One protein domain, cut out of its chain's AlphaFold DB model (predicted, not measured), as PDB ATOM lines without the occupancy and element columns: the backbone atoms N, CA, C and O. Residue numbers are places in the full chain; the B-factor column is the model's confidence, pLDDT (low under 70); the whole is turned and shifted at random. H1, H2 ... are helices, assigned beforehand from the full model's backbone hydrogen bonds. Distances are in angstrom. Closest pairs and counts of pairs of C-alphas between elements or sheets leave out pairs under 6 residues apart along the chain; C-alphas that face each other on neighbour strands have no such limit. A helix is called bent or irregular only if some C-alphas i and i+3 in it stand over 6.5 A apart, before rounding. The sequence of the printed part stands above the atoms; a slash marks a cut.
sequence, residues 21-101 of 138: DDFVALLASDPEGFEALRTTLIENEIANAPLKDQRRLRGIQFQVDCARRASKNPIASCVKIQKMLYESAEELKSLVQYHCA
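What this domain is: This is residues 21 to 101 of the 138 residues of an uncharacterized protein of Marinobacter hydrocarbonoclasticus (strain ATCC 700491 / DSM 11845 / VT8) (UniProt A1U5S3). Three long helices, H2, H3 and H4, make an open zigzag, each folding back from the one before at a tight link and touching it only with the residues near that turn. The short helix H1 makes a hook at the start of H2, and at the other end of the printed part residues 85 to 101, of which 85 to 100 belong to H4, stick out as an arm. The printed part has 81 residues with four named helices, in the order H1, H2, H3, H4, and no named strand; the class is all helix. The whole is loose, with a radius of gyration of the C-alphas of 16.0 A, and elongated, spanning 53 by 31 by 25 A.

Where its parts are: H1, residues 21 to 29, begins with C-alpha 21 at (411.548, 226.072, 236.416) and measures 12.3 A from first to last C-alpha. H2, residues 31 to 48, measures 26.1 A. H3, residues 51 to 70, measures 29.5 A and begins with C-alpha 51 at (380.995, 227.264, 222.739). It is irregular, but only just: C-alphas 52 and 55 are 6.8 A apart, and its line is a rough one. H4, residues 74 to 100, is the longest helix, 39.0 A, and ends with C-alpha 100 at (373.054, 240.512, 248.176).

How they stand to each other: H1 and H2 touch, H2 with residues 33 to 34 alone; the closest C-alphas are those of Leu 27 and Phe 34, 5.5 A apart. The two run opposite ways at a steep tilt of 47 degrees. H2 and H3 form a helical hairpin, opposite ways at a shallow tilt of 24 degrees. They touch through residues 46 to 47 of H2 and 54 to 58 of H3, with the C-alphas of Ile 46 and Gln 54 closest at 5.6 A. H3 and H4 form a second helical hairpin, opposite ways at a steep tilt of 40 degrees. They touch through residues 64 to 70 of H3 and 74 to 81 of H4, and their closest C-alphas, those of Arg 68 and Ser 77, are 5.0 A apart. The helix packing is mostly crossed, only just, with 1 of these 3 pairs at a shallow tilt. H1 is apart from H3 and from H4, and H2 is apart from H4. In H1, H2 and H4 every O i to N i+4 pair is within hydrogen-bond range; in H3 14 of 16 are.

The domain as a whole: The two C-alphas farthest apart, those of Ser 29 and Ala 101, are 53.1 A apart. Without residues 85 to 101, which stand free, the body of 64 residues spans 38 by 24 by 16 A. The printed part has no cut, and its three links are tight. The mean pLDDT of the printed part is 93.7; residues 100 to 101 are under 70.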
ATOM      1  N   ASP A  21     410.132 226.182 236.765       93.19
ATOM      2  CA  ASP A  21     411.548 226.072 236.416       93.19
ATOM      3  C   ASP A  21     411.732 225.652 234.950       93.19
ATOM      4  O   ASP A  21     412.600 226.196 234.263       93.19
ATOM      5  N   ASP A  22     410.853 224.788 234.427       92.12
ATOM      6  CA  ASP A  22     410.845 224.409 233.008       92.12
ATOM      7  C   ASP A  22     410.553 225.614 232.106       92.12
ATOM      8  O   ASP A  22     411.208 225.804 231.080       92.12
ATOM      9  N   PHE A  23     409.606 226.474 232.496       92.25
ATOM     10  CA  PHE A  23     409.316 227.702 231.755       92.25
ATOM     11  C   PHE A  23     410.488 228.683 231.764       92.25
ATOM     12  O   PHE A  23     410.763 229.310 230.740       92.25
ATOM     13  N   VAL A  24     411.192 228.815 232.890       93.88
ATOM     14  CA  VAL A  24     412.384 229.671 232.989       93.88
ATOM     15  C   VAL A  24     413.511 229.126 232.112       93.88
ATOM     16  O   VAL A  24     414.128 229.891 231.369       93.88
ATOM     17  N   ALA A  25     413.755 227.814 232.152       94.62
ATOM     18  CA  ALA A  25     414.756 227.158 231.316       94.62
ATOM     19  C   ALA A  25     414.427 227.288 229.818       94.62
ATOM     20  O   ALA A  25     415.313 227.595 229.012       94.62
ATOM     21  N   LEU A  26     413.155 227.121 229.445       93.00
ATOM     22  CA  LEU A  26     412.688 227.294 228.071       93.00
ATOM     23  C   LEU A  26     412.853 228.744 227.609       93.00
ATOM     24  O   LEU A  26     413.433 228.975 226.559       93.00
ATOM     25  N   LEU A  27     412.437 229.729 228.408       92.50
ATOM     26  CA  LEU A  27     412.589 231.142 228.054       92.50
ATOM     27  C   LEU A  27     414.062 231.551 227.885       92.50
ATOM     28  O   LEU A  27     414.372 232.389 227.040       92.50
ATOM     29  N   ALA A  28     414.966 230.983 228.687       94.81
ATOM     30  CA  ALA A  28     416.395 231.275 228.607       94.81
ATOM     31  C   ALA A  28     417.071 230.658 227.371       94.81
ATOM     32  O   ALA A  28     418.022 231.238 226.848       94.81
ATOM     33  N   SER A  29     416.606 229.487 226.928       95.62
ATOM     34  CA  SER A  29     417.199 228.741 225.811       95.62
ATOM     35  C   SER A  29     416.536 229.036 224.462       95.62
ATOM     36  O   SER A  29     417.240 229.186 223.466       95.62
ATOM     37  N   ASP A  30     415.210 229.163 224.436       95.12
ATOM     38  CA  ASP A  30     414.390 229.416 223.253       95.12
ATOM     39  C   ASP A  30     413.182 230.329 223.580       95.12
ATOM     40  O   ASP A  30     412.076 229.865 223.893       95.12
ATOM     41  N   PRO A  31     413.368 231.660 223.487       92.00
ATOM     42  CA  PRO A  31     412.293 232.623 223.708       92.00
ATOM     43  C   PRO A  31     411.124 232.492 222.720       92.00
ATOM     44  O   PRO A  31     409.987 232.807 223.074       92.00
ATOM     45  N   GLU A  32     411.382 232.058 221.483       94.62
ATOM     46  CA  GLU A  32     410.341 231.905 220.462       94.62
ATOM     47  C   GLU A  32     409.496 230.657 220.742       94.62
ATOM     48  O   GLU A  32     408.263 230.728 220.734       94.62
ATOM     49  N   GLY A  33     410.145 229.549 221.107       93.38
ATOM     50  CA  GLY A  33     409.483 228.331 221.571       93.38
ATOM     51  C   GLY A  33     408.613 228.563 222.806       93.38
ATOM     52  O   GLY A  33     407.490 228.057 222.872       93.38
ATOM     53  N   PHE A  34     409.058 229.398 223.750       94.31
ATOM     54  CA  PHE A  34     408.237 229.806 224.895       94.31
ATOM     55  C   PHE A  34     406.951 230.539 224.468       94.31
ATOM     56  O   PHE A  34     405.858 230.243 224.960       94.31
ATOM     57  N   GLU A  35     407.050 231.486 223.532       93.44
ATOM     58  CA  GLU A  35     405.895 232.240 223.031       93.44
ATOM     59  C   GLU A  35     404.915 231.352 222.241       93.44
ATOM     60  O   GLU A  35     403.693 231.527 222.358       93.44
ATOM     61  N   ALA A  36     405.433 230.376 221.490       94.56
ATOM     62  CA  ALA A  36     404.634 229.372 220.792       94.56
ATOM     63  C   ALA A  36     403.880 228.476 221.784       94.56
ATOM     64  O   ALA A  36     402.654 228.371 221.701       94.56
ATOM     65  N   LEU A  37     404.582 227.925 222.782       94.44
ATOM     66  CA  LEU A  37     403.990 227.100 223.832       94.44
ATOM     67  C   LEU A  37     402.883 227.850 224.576       94.44
ATOM     68  O   LEU A  37     401.784 227.323 224.745       94.44
ATOM     69  N   ARG A  38     403.126 229.110 224.963       93.69
ATOM     70  CA  ARG A  38     402.100 229.935 225.615       93.69
ATOM     71  C   ARG A  38     400.850 230.065 224.746       93.69
ATOM     72  O   ARG A  38     399.738 229.951 225.253       93.69
ATOM     73  N   THR A  39     401.026 230.319 223.452       94.75
ATOM     74  CA  THR A  39     399.904 230.462 222.514       94.75
ATOM     75  C   THR A  39     399.114 229.159 222.398       94.75
ATOM     76  O   THR A  39     397.889 229.197 222.461       94.75
ATOM     77  N   THR A  40     399.791 228.011 222.321       95.25
ATOM     78  CA  THR A  40     399.149 226.689 222.305       95.25
ATOM     79  C   THR A  40     398.354 226.416 223.580       95.25
ATOM     80  O   THR A  40     397.206 225.990 223.493       95.25
ATOM     81  N   LEU A  41     398.918 226.698 224.759       95.06
ATOM     82  CA  LEU A  41     398.227 226.493 226.037       95.06
ATOM     83  C   LEU A  41     396.952 227.343 226.143       95.06
ATOM     84  O   LEU A  41     395.902 226.838 226.529       95.06
ATOM     85  N   ILE A  42     397.028 228.616 225.745       95.69
ATOM     86  CA  ILE A  42     395.868 229.517 225.721       95.69
ATOM     87  C   ILE A  42     394.812 229.022 224.728       95.69
ATOM     88  O   ILE A  42     393.626 229.002 225.046       95.69
ATOM     89  N   GLU A  43     395.226 228.636 223.523       96.19
ATOM     90  CA  GLU A  43     394.304 228.179 222.484       96.19
ATOM     91  C   GLU A  43     393.578 226.896 222.900       96.19
ATOM     92  O   GLU A  43     392.365 226.797 222.720       96.19
ATOM     93  N   ASN A  44     394.294 225.957 223.523       95.56
ATOM     94  CA  ASN A  44     393.711 224.739 224.076       95.56
ATOM     95  C   ASN A  44     392.670 225.061 225.157       95.56
ATOM     96  O   ASN A  44     391.569 224.516 225.126       95.56
ATOM     97  N   GLU A  45     392.974 225.988 226.068       95.44
ATOM     98  CA  GLU A  45     392.034 226.413 227.111       95.44
ATOM     99  C   GLU A  45     390.767 227.048 226.512       95.44
ATOM    100  O   GLU A  45     389.643 226.712 226.889       95.44
ATOM    101  N   ILE A  46     390.925 227.919 225.510       96.31
ATOM    102  CA  ILE A  46     389.793 228.536 224.806       96.31
ATOM    103  C   ILE A  46     388.968 227.482 224.061       96.31
ATOM    104  O   ILE A  46     387.739 227.557 224.077       96.31
ATOM    105  N   ALA A  47     389.609 226.519 223.400       95.38
ATOM    106  CA  ALA A  47     388.926 225.468 222.651       95.38
ATOM    107  C   ALA A  47     388.138 224.514 223.564       95.38
ATOM    108  O   ALA A  47     387.053 224.068 223.188       95.38
ATOM    109  N   ASN A  48     388.649 224.253 224.770       95.88
ATOM    110  CA  ASN A  48     388.001 223.406 225.773       95.88
ATOM    111  C   ASN A  48     386.839 224.103 226.505       95.88
ATOM    112  O   ASN A  48     385.985 223.431 227.087       95.88
ATOM    113  N   ALA A  49     386.764 225.436 226.463       96.31
ATOM    114  CA  ALA A  49     385.663 226.187 227.059       96.31
ATOM    115  C   ALA A  49     384.324 225.976 226.307       96.31
ATOM    116  O   ALA A  49     384.314 225.714 225.098       96.31
ATOM    117  N   PRO A  50     383.159 226.152 226.972       97.50
ATOM    118  CA  PRO A  50     381.850 226.063 226.324       97.50
ATOM    119  C   PRO A  50     381.731 226.996 225.109       97.50
ATOM    120  O   PRO A  50     382.128 228.158 225.178       97.50
ATOM    121  N   LEU A  51     381.103 226.530 224.019       95.88
ATOM    122  CA  LEU A  51     380.995 227.264 222.739       95.88
ATOM    123  C   LEU A  51     380.504 228.716 222.883       95.88
ATOM    124  O   LEU A  51     380.973 229.609 222.177       95.88
ATOM    125  N   LYS A  52     379.582 228.962 223.820       96.81
ATOM    126  CA  LYS A  52     379.047 230.302 224.121       96.81
ATOM    127  C   LYS A  52     380.117 231.286 224.620       96.81
ATOM    128  O   LYS A  52     380.017 232.481 224.346       96.81
ATOM    129  N   ASP A  53     381.145 230.786 225.301       95.69
ATOM    130  CA  ASP A  53     382.164 231.587 225.978       95.69
ATOM    131  C   ASP A  53     383.418 231.762 225.108       95.69
ATOM    132  O   ASP A  53     384.094 232.787 225.207       95.69
ATOM    133  N   GLN A  54     383.683 230.842 224.171       97.62
ATOM    134  CA  GLN A  54     384.872 230.869 223.305       97.62
ATOM    135  C   GLN A  54     385.048 232.202 222.571       97.62
ATOM    136  O   GLN A  54     386.134 232.782 222.558       97.62
ATOM    137  N   ARG A  55     383.964 232.746 221.997       97.12
ATOM    138  CA  ARG A  55     384.009 234.043 221.303       97.12
ATOM    139  C   ARG A  55     384.447 235.168 222.240       97.12
ATOM    140  O   ARG A  55     385.229 236.031 221.840       97.12
ATOM    141  N   ARG A  56     383.935 235.179 223.474       96.81
ATOM    142  CA  ARG A  56     384.287 236.195 224.471       96.81
ATOM    143  C   ARG A  56     385.735 236.032 224.922       96.81
ATOM    144  O   ARG A  56     386.444 237.033 224.975       96.81
ATOM    145  N   LEU A  57     386.177 234.802 225.175       97.56
ATOM    146  CA  LEU A  57     387.550 234.496 225.580       97.56
ATOM    147  C   LEU A  57     388.571 234.920 224.519       97.56
ATOM    148  O   LEU A  57     389.537 235.596 224.854       97.56
ATOM    149  N   ARG A  58     388.313 234.656 223.231       97.75
ATOM    150  CA  ARG A  58     389.168 235.153 222.134       97.75
ATOM    151  C   ARG A  58     389.256 236.675 222.099       97.75
ATOM    152  O   ARG A  58     390.323 237.232 221.860       97.75
ATOM    153  N   GLY A  59     388.142 237.358 222.363       97.50
ATOM    154  CA  GLY A  59     388.122 238.815 222.482       97.50
ATOM    155  C   GLY A  59     388.988 239.326 223.638       97.50
ATOM    156  O   GLY A  59     389.713 240.301 223.470       97.50
ATOM    157  N   ILE A  60     388.947 238.655 224.793       96.31
ATOM    158  CA  ILE A  60     389.794 238.983 225.949       96.31
ATOM    159  C   ILE A  60     391.268 238.716 225.625       96.31
ATOM    160  O   ILE A  60     392.104 239.588 225.856       96.31
ATOM    161  N   GLN A  61     391.583 237.570 225.018       97.19
ATOM    162  CA  GLN A  61     392.941 237.237 224.590       97.19
ATOM    163  C   GLN A  61     393.514 238.311 223.653       97.19
ATOM    164  O   GLN A  61     394.623 238.797 223.866       97.19
ATOM    165  N   PHE A  62     392.725 238.776 222.680       97.00
ATOM    166  CA  PHE A  62     393.126 239.875 221.800       97.00
ATOM    167  C   PHE A  62     393.468 241.160 222.571       97.00
ATOM    168  O   PHE A  62     394.456 241.826 222.251       97.00
ATOM    169  N   GLN A  63     392.680 241.519 223.591       96.75
ATOM    170  CA  GLN A  63     392.963 242.689 224.430       96.75
ATOM    171  C   GLN A  63     394.273 242.525 225.208       96.75
ATOM    172  O   GLN A  63     395.073 243.461 225.247       96.75
ATOM    173  N   VAL A  64     394.518 241.340 225.778       96.25
ATOM    174  CA  VAL A  64     395.767 241.003 226.479       96.25
ATOM    175  C   VAL A  64     396.968 241.116 225.536       96.25
ATOM    176  O   VAL A  64     397.968 241.752 225.876       96.25
ATOM    177  N   ASP A  65     396.857 240.589 224.317       95.69
ATOM    178  CA  ASP A  65     397.929 240.664 223.324       95.69
ATOM    179  C   ASP A  65     398.201 242.093 222.858       95.69
ATOM    180  O   ASP A  65     399.356 242.472 222.646       95.69
ATOM    181  N   CYS A  66     397.158 242.912 222.724       95.88
ATOM    182  CA  CYS A  66     397.323 244.330 222.421       95.88
ATOM    183  C   CYS A  66     397.990 245.076 223.582       95.88
ATOM    184  O   CYS A  66     398.893 245.877 223.344       95.88
ATOM    185  N   ALA A  67     397.605 244.791 224.831       95.50
ATOM    186  CA  ALA A  67     398.231 245.377 226.014       95.50
ATOM    187  C   ALA A  67     399.723 245.020 226.105       95.50
ATOM    188  O   ALA A  67     400.542 245.893 226.405       95.50
ATOM    189  N   ARG A  68     400.097 243.776 225.776       94.94
ATOM    190  CA  ARG A  68     401.502 243.354 225.662       94.94
ATOM    191  C   ARG A  68     402.248 244.115 224.578       94.94
ATOM    192  O   ARG A  68     403.261 244.736 224.880       94.94
ATOM    193  N   ARG A  69     401.730 244.114 223.345       94.44
ATOM    194  CA  ARG A  69     402.385 244.747 222.187       94.44
ATOM    195  C   ARG A  69     402.530 246.264 222.324       94.44
ATOM    196  O   ARG A  69     403.507 246.823 221.844       94.44
ATOM    197  N   ALA A  70     401.575 246.928 222.972       95.25
ATOM    198  CA  ALA A  70     401.605 248.377 223.172       95.25
ATOM    199  C   ALA A  70     402.498 248.821 224.347       95.25
ATOM    200  O   ALA A  70     402.774 250.013 224.499       95.25
ATOM    201  N   SER A  71     402.922 247.895 225.211       95.50
ATOM    202  CA  SER A  71     403.707 248.221 226.399       95.50
ATOM    203  C   SER A  71     405.187 248.399 226.071       95.50
ATOM    204  O   SER A  71     405.768 247.656 225.289       95.50
ATOM    205  N   LYS A  72     405.825 249.371 226.731       91.25
ATOM    206  CA  LYS A  72     407.240 249.713 226.502       91.25
ATOM    207  C   LYS A  72     408.220 248.650 227.007       91.25
ATOM    208  O   LYS A  72     409.358 248.615 226.557       91.25
ATOM    209  N   ASN A  73     407.810 247.850 227.990       94.12
ATOM    210  CA  ASN A  73     408.614 246.776 228.564       94.12
ATOM    211  C   ASN A  73     407.712 245.679 229.178       94.12
ATOM    212  O   ASN A  73     406.520 245.927 229.410       94.12
ATOM    213  N   PRO A  74     408.263 244.484 229.469       90.19
ATOM    214  CA  PRO A  74     407.490 243.354 229.989       90.19
ATOM    215  C   PRO A  74     406.800 243.638 231.329       90.19
ATOM    216  O   PRO A  74     405.641 243.270 231.511       90.19
ATOM    217  N   ILE A  75     407.455 244.358 232.244       95.44
ATOM    218  CA  ILE A  75     406.886 244.687 233.561       95.44
ATOM    219  C   ILE A  75     405.668 245.608 233.424       95.44
ATOM    220  O   ILE A  75     404.635 245.360 234.039       95.44
ATOM    221  N   ALA A  76     405.746 246.625 232.566       96.00
ATOM    222  CA  ALA A  76     404.626 247.514 232.276       96.00
ATOM    223  C   ALA A  76     403.439 246.743 231.682       96.00
ATOM    224  O   ALA A  76     402.296 247.003 232.059       96.00
ATOM    225  N   SER A  77     403.704 245.760 230.812       96.06
ATOM    226  CA  SER A  77     402.650 244.892 230.279       96.06
ATOM    227  C   SER A  77     401.994 244.039 231.362       96.06
ATOM    228  O   SER A  77     400.770 243.946 231.402       96.06
ATOM    229  N   CYS A  78     402.790 243.495 232.287       94.69
ATOM    230  CA  CYS A  78     402.303 242.699 233.409       94.69
ATOM    231  C   CYS A  78     401.380 243.525 234.314       94.69
ATOM    232  O   CYS A  78     400.236 243.142 234.541       94.69
ATOM    233  N   VAL A  79     401.823 244.718 234.729       96.56
ATOM    234  CA  VAL A  79     401.010 245.640 235.542       96.56
ATOM    235  C   VAL A  79     399.718 246.021 234.815       96.56
ATOM    236  O   VAL A  79     398.649 246.074 235.423       96.56
ATOM    237  N   LYS A  80     399.786 246.265 233.500       96.75
ATOM    238  CA  LYS A  80     398.609 246.608 232.693       96.75
ATOM    239  C   LYS A  80     397.592 245.465 232.650       96.75
ATOM    240  O   LYS A  80     396.408 245.724 232.853       96.75
ATOM    241  N   ILE A  81     398.042 244.232 232.420       96.44
ATOM    242  CA  ILE A  81     397.180 243.041 232.410       96.44
ATOM    243  C   ILE A  81     396.587 242.794 233.798       96.44
ATOM    244  O   ILE A  81     395.382 242.585 233.922       96.44
ATOM    245  N   GLN A  82     397.403 242.879 234.850       97.00
ATOM    246  CA  GLN A  82     396.944 242.722 236.228       97.00
ATOM    247  C   GLN A  82     395.849 243.743 236.570       97.00
ATOM    248  O   GLN A  82     394.851 243.396 237.195       97.00
ATOM    249  N   LYS A  83     395.989 244.989 236.102       96.88
ATOM    250  CA  LYS A  83     394.951 246.010 236.260       96.88
ATOM    251  C   LYS A  83     393.642 245.618 235.567       96.88
ATOM    252  O   LYS A  83     392.593 245.724 236.189       96.88
ATOM    253  N   MET A  84     393.698 245.136 234.322       95.81
ATOM    254  CA  MET A  84     392.506 244.678 233.585       95.81
ATOM    255  C   MET A  84     391.774 243.546 234.325       95.81
ATOM    256  O   MET A  84     390.542 243.526 234.378       95.81
ATOM    257  N   LEU A  85     392.533 242.617 234.920       95.75
ATOM    258  CA  LEU A  85     391.986 241.538 235.742       95.75
ATOM    259  C   LEU A  85     391.274 242.090 236.985       95.75
ATOM    260  O   LEU A  85     390.136 241.708 237.254       95.75
ATOM    261  N   TYR A  86     391.920 243.000 237.720       97.00
ATOM    262  CA  TYR A  86     391.328 243.600 238.917       97.00
ATOM    263  C   TYR A  86     390.081 244.427 238.612       97.00
ATOM    264  O   TYR A  86     389.102 244.295 239.337       97.00
ATOM    265  N   GLU A  87     390.082 245.215 237.532       96.12
ATOM    266  CA  GLU A  87     388.907 245.980 237.089       96.12
ATOM    267  C   GLU A  87     387.709 245.042 236.833       96.12
ATOM    268  O   GLU A  87     386.599 245.307 237.290       96.12
ATOM    269  N   SER A  88     387.947 243.889 236.194       93.00
ATOM    270  CA  SER A  88     386.902 242.882 235.946       93.00
ATOM    271  C   SER A  88     386.395 242.225 237.240       93.00
ATOM    272  O   SER A  88     385.201 241.965 237.394       93.00
ATOM    273  N   ALA A  89     387.296 241.943 238.186       95.00
ATOM    274  CA  ALA A  89     386.937 241.358 239.477       95.00
ATOM    275  C   ALA A  89     386.155 242.343 240.362       95.00
ATOM    276  O   ALA A  89     385.229 241.943 241.066       95.00
ATOM    277  N   GLU A  90     386.509 243.628 240.317       95.56
ATOM    278  CA  GLU A  90     385.797 244.697 241.013       95.56
ATOM    279  C   GLU A  90     384.389 244.893 240.443       95.56
ATOM    280  O   GLU A  90     383.428 244.963 241.213       95.56
ATOM    281  N   GLU A  91     384.242 244.882 239.114       93.75
ATOM    282  CA  GLU A  91     382.934 244.917 238.452       93.75
ATOM    283  C   GLU A  91     382.053 243.755 238.929       93.75
ATOM    284  O   GLU A  91     380.941 243.980 239.416       93.75
ATOM    285  N   LEU A  92     382.574 242.523 238.901       92.81
ATOM    286  CA  LEU A  92     381.851 241.347 239.389       92.81
ATOM    287  C   LEU A  92     381.464 241.477 240.868       92.81
ATOM    288  O   LEU A  92     380.318 241.210 241.234       92.81
ATOM    289  N   LYS A  93     382.401 241.907 241.721       94.00
ATOM    290  CA  LYS A  93     382.152 242.117 243.153       94.00
ATOM    291  C   LYS A  93     381.023 243.121 243.372       94.00
ATOM    292  O   LYS A  93     380.158 242.871 244.209       94.00
ATOM    293  N   SER A  94     381.021 244.224 242.623       91.69
ATOM    294  CA  SER A  94     379.986 245.249 242.735       91.69
ATOM    295  C   SER A  94     378.606 244.671 242.417       91.69
ATOM    296  O   SER A  94     377.696 244.795 243.232       91.69
ATOM    297  N   LEU A  95     378.471 243.930 241.311       92.06
ATOM    298  CA  LEU A  95     377.215 243.298 240.896       92.06
ATOM    299  C   LEU A  95     376.687 242.325 241.953       92.06
ATOM    300  O   LEU A  95     375.516 242.389 242.322       92.06
ATOM    301  N   VAL A  96     377.549 241.459 242.485       91.56
ATOM    302  CA  VAL A  96     377.163 240.519 243.547       91.56
ATOM    303  C   VAL A  96     376.719 241.268 244.805       91.56
ATOM    304  O   VAL A  96     375.706 240.917 245.406       91.56
ATOM    305  N   GLN A  97     377.427 242.333 245.189       89.00
ATOM    306  CA  GLN A  97     377.077 243.133 246.360       89.00
ATOM    307  C   GLN A  97     375.736 243.864 246.191       89.00
ATOM    308  O   GLN A  97     374.953 243.893 247.140       89.00
ATOM    309  N   TYR A  98     375.433 244.390 244.999       81.75
ATOM    310  CA  TYR A  98     374.129 244.995 244.702       81.75
ATOM    311  C   TYR A  98     372.976 243.992 244.822       81.75
ATOM    312  O   TYR A  98     371.882 244.372 245.230       81.75
ATOM    313  N   HIS A  99     373.209 242.717 244.502       71.50
ATOM    314  CA  HIS A  99     372.186 241.671 244.579       71.50
ATOM    315  C   HIS A  99     372.048 241.013 245.963       71.50
ATOM    316  O   HIS A  99     370.999 240.441 246.247       71.50
ATOM    317  N   CYS A 100     373.068 241.092 246.825       64.50
ATOM    318  CA  CYS A 100     373.054 240.512 248.176       64.50
ATOM    319  C   CYS A 100     372.851 241.529 249.312       64.50
ATOM    320  O   CYS A 100     372.823 241.126 250.476       64.50
ATOM    321  N   ALA A 101     372.718 242.827 249.023       53.53
ATOM    322  CA  ALA A 101     372.360 243.800 250.048       53.53
ATOM    323  C   ALA A 101     370.914 243.538 250.526       53.53
ATOM    324  O   ALA A 101     370.013 243.479 249.685       53.53
TER     325      ALA A 101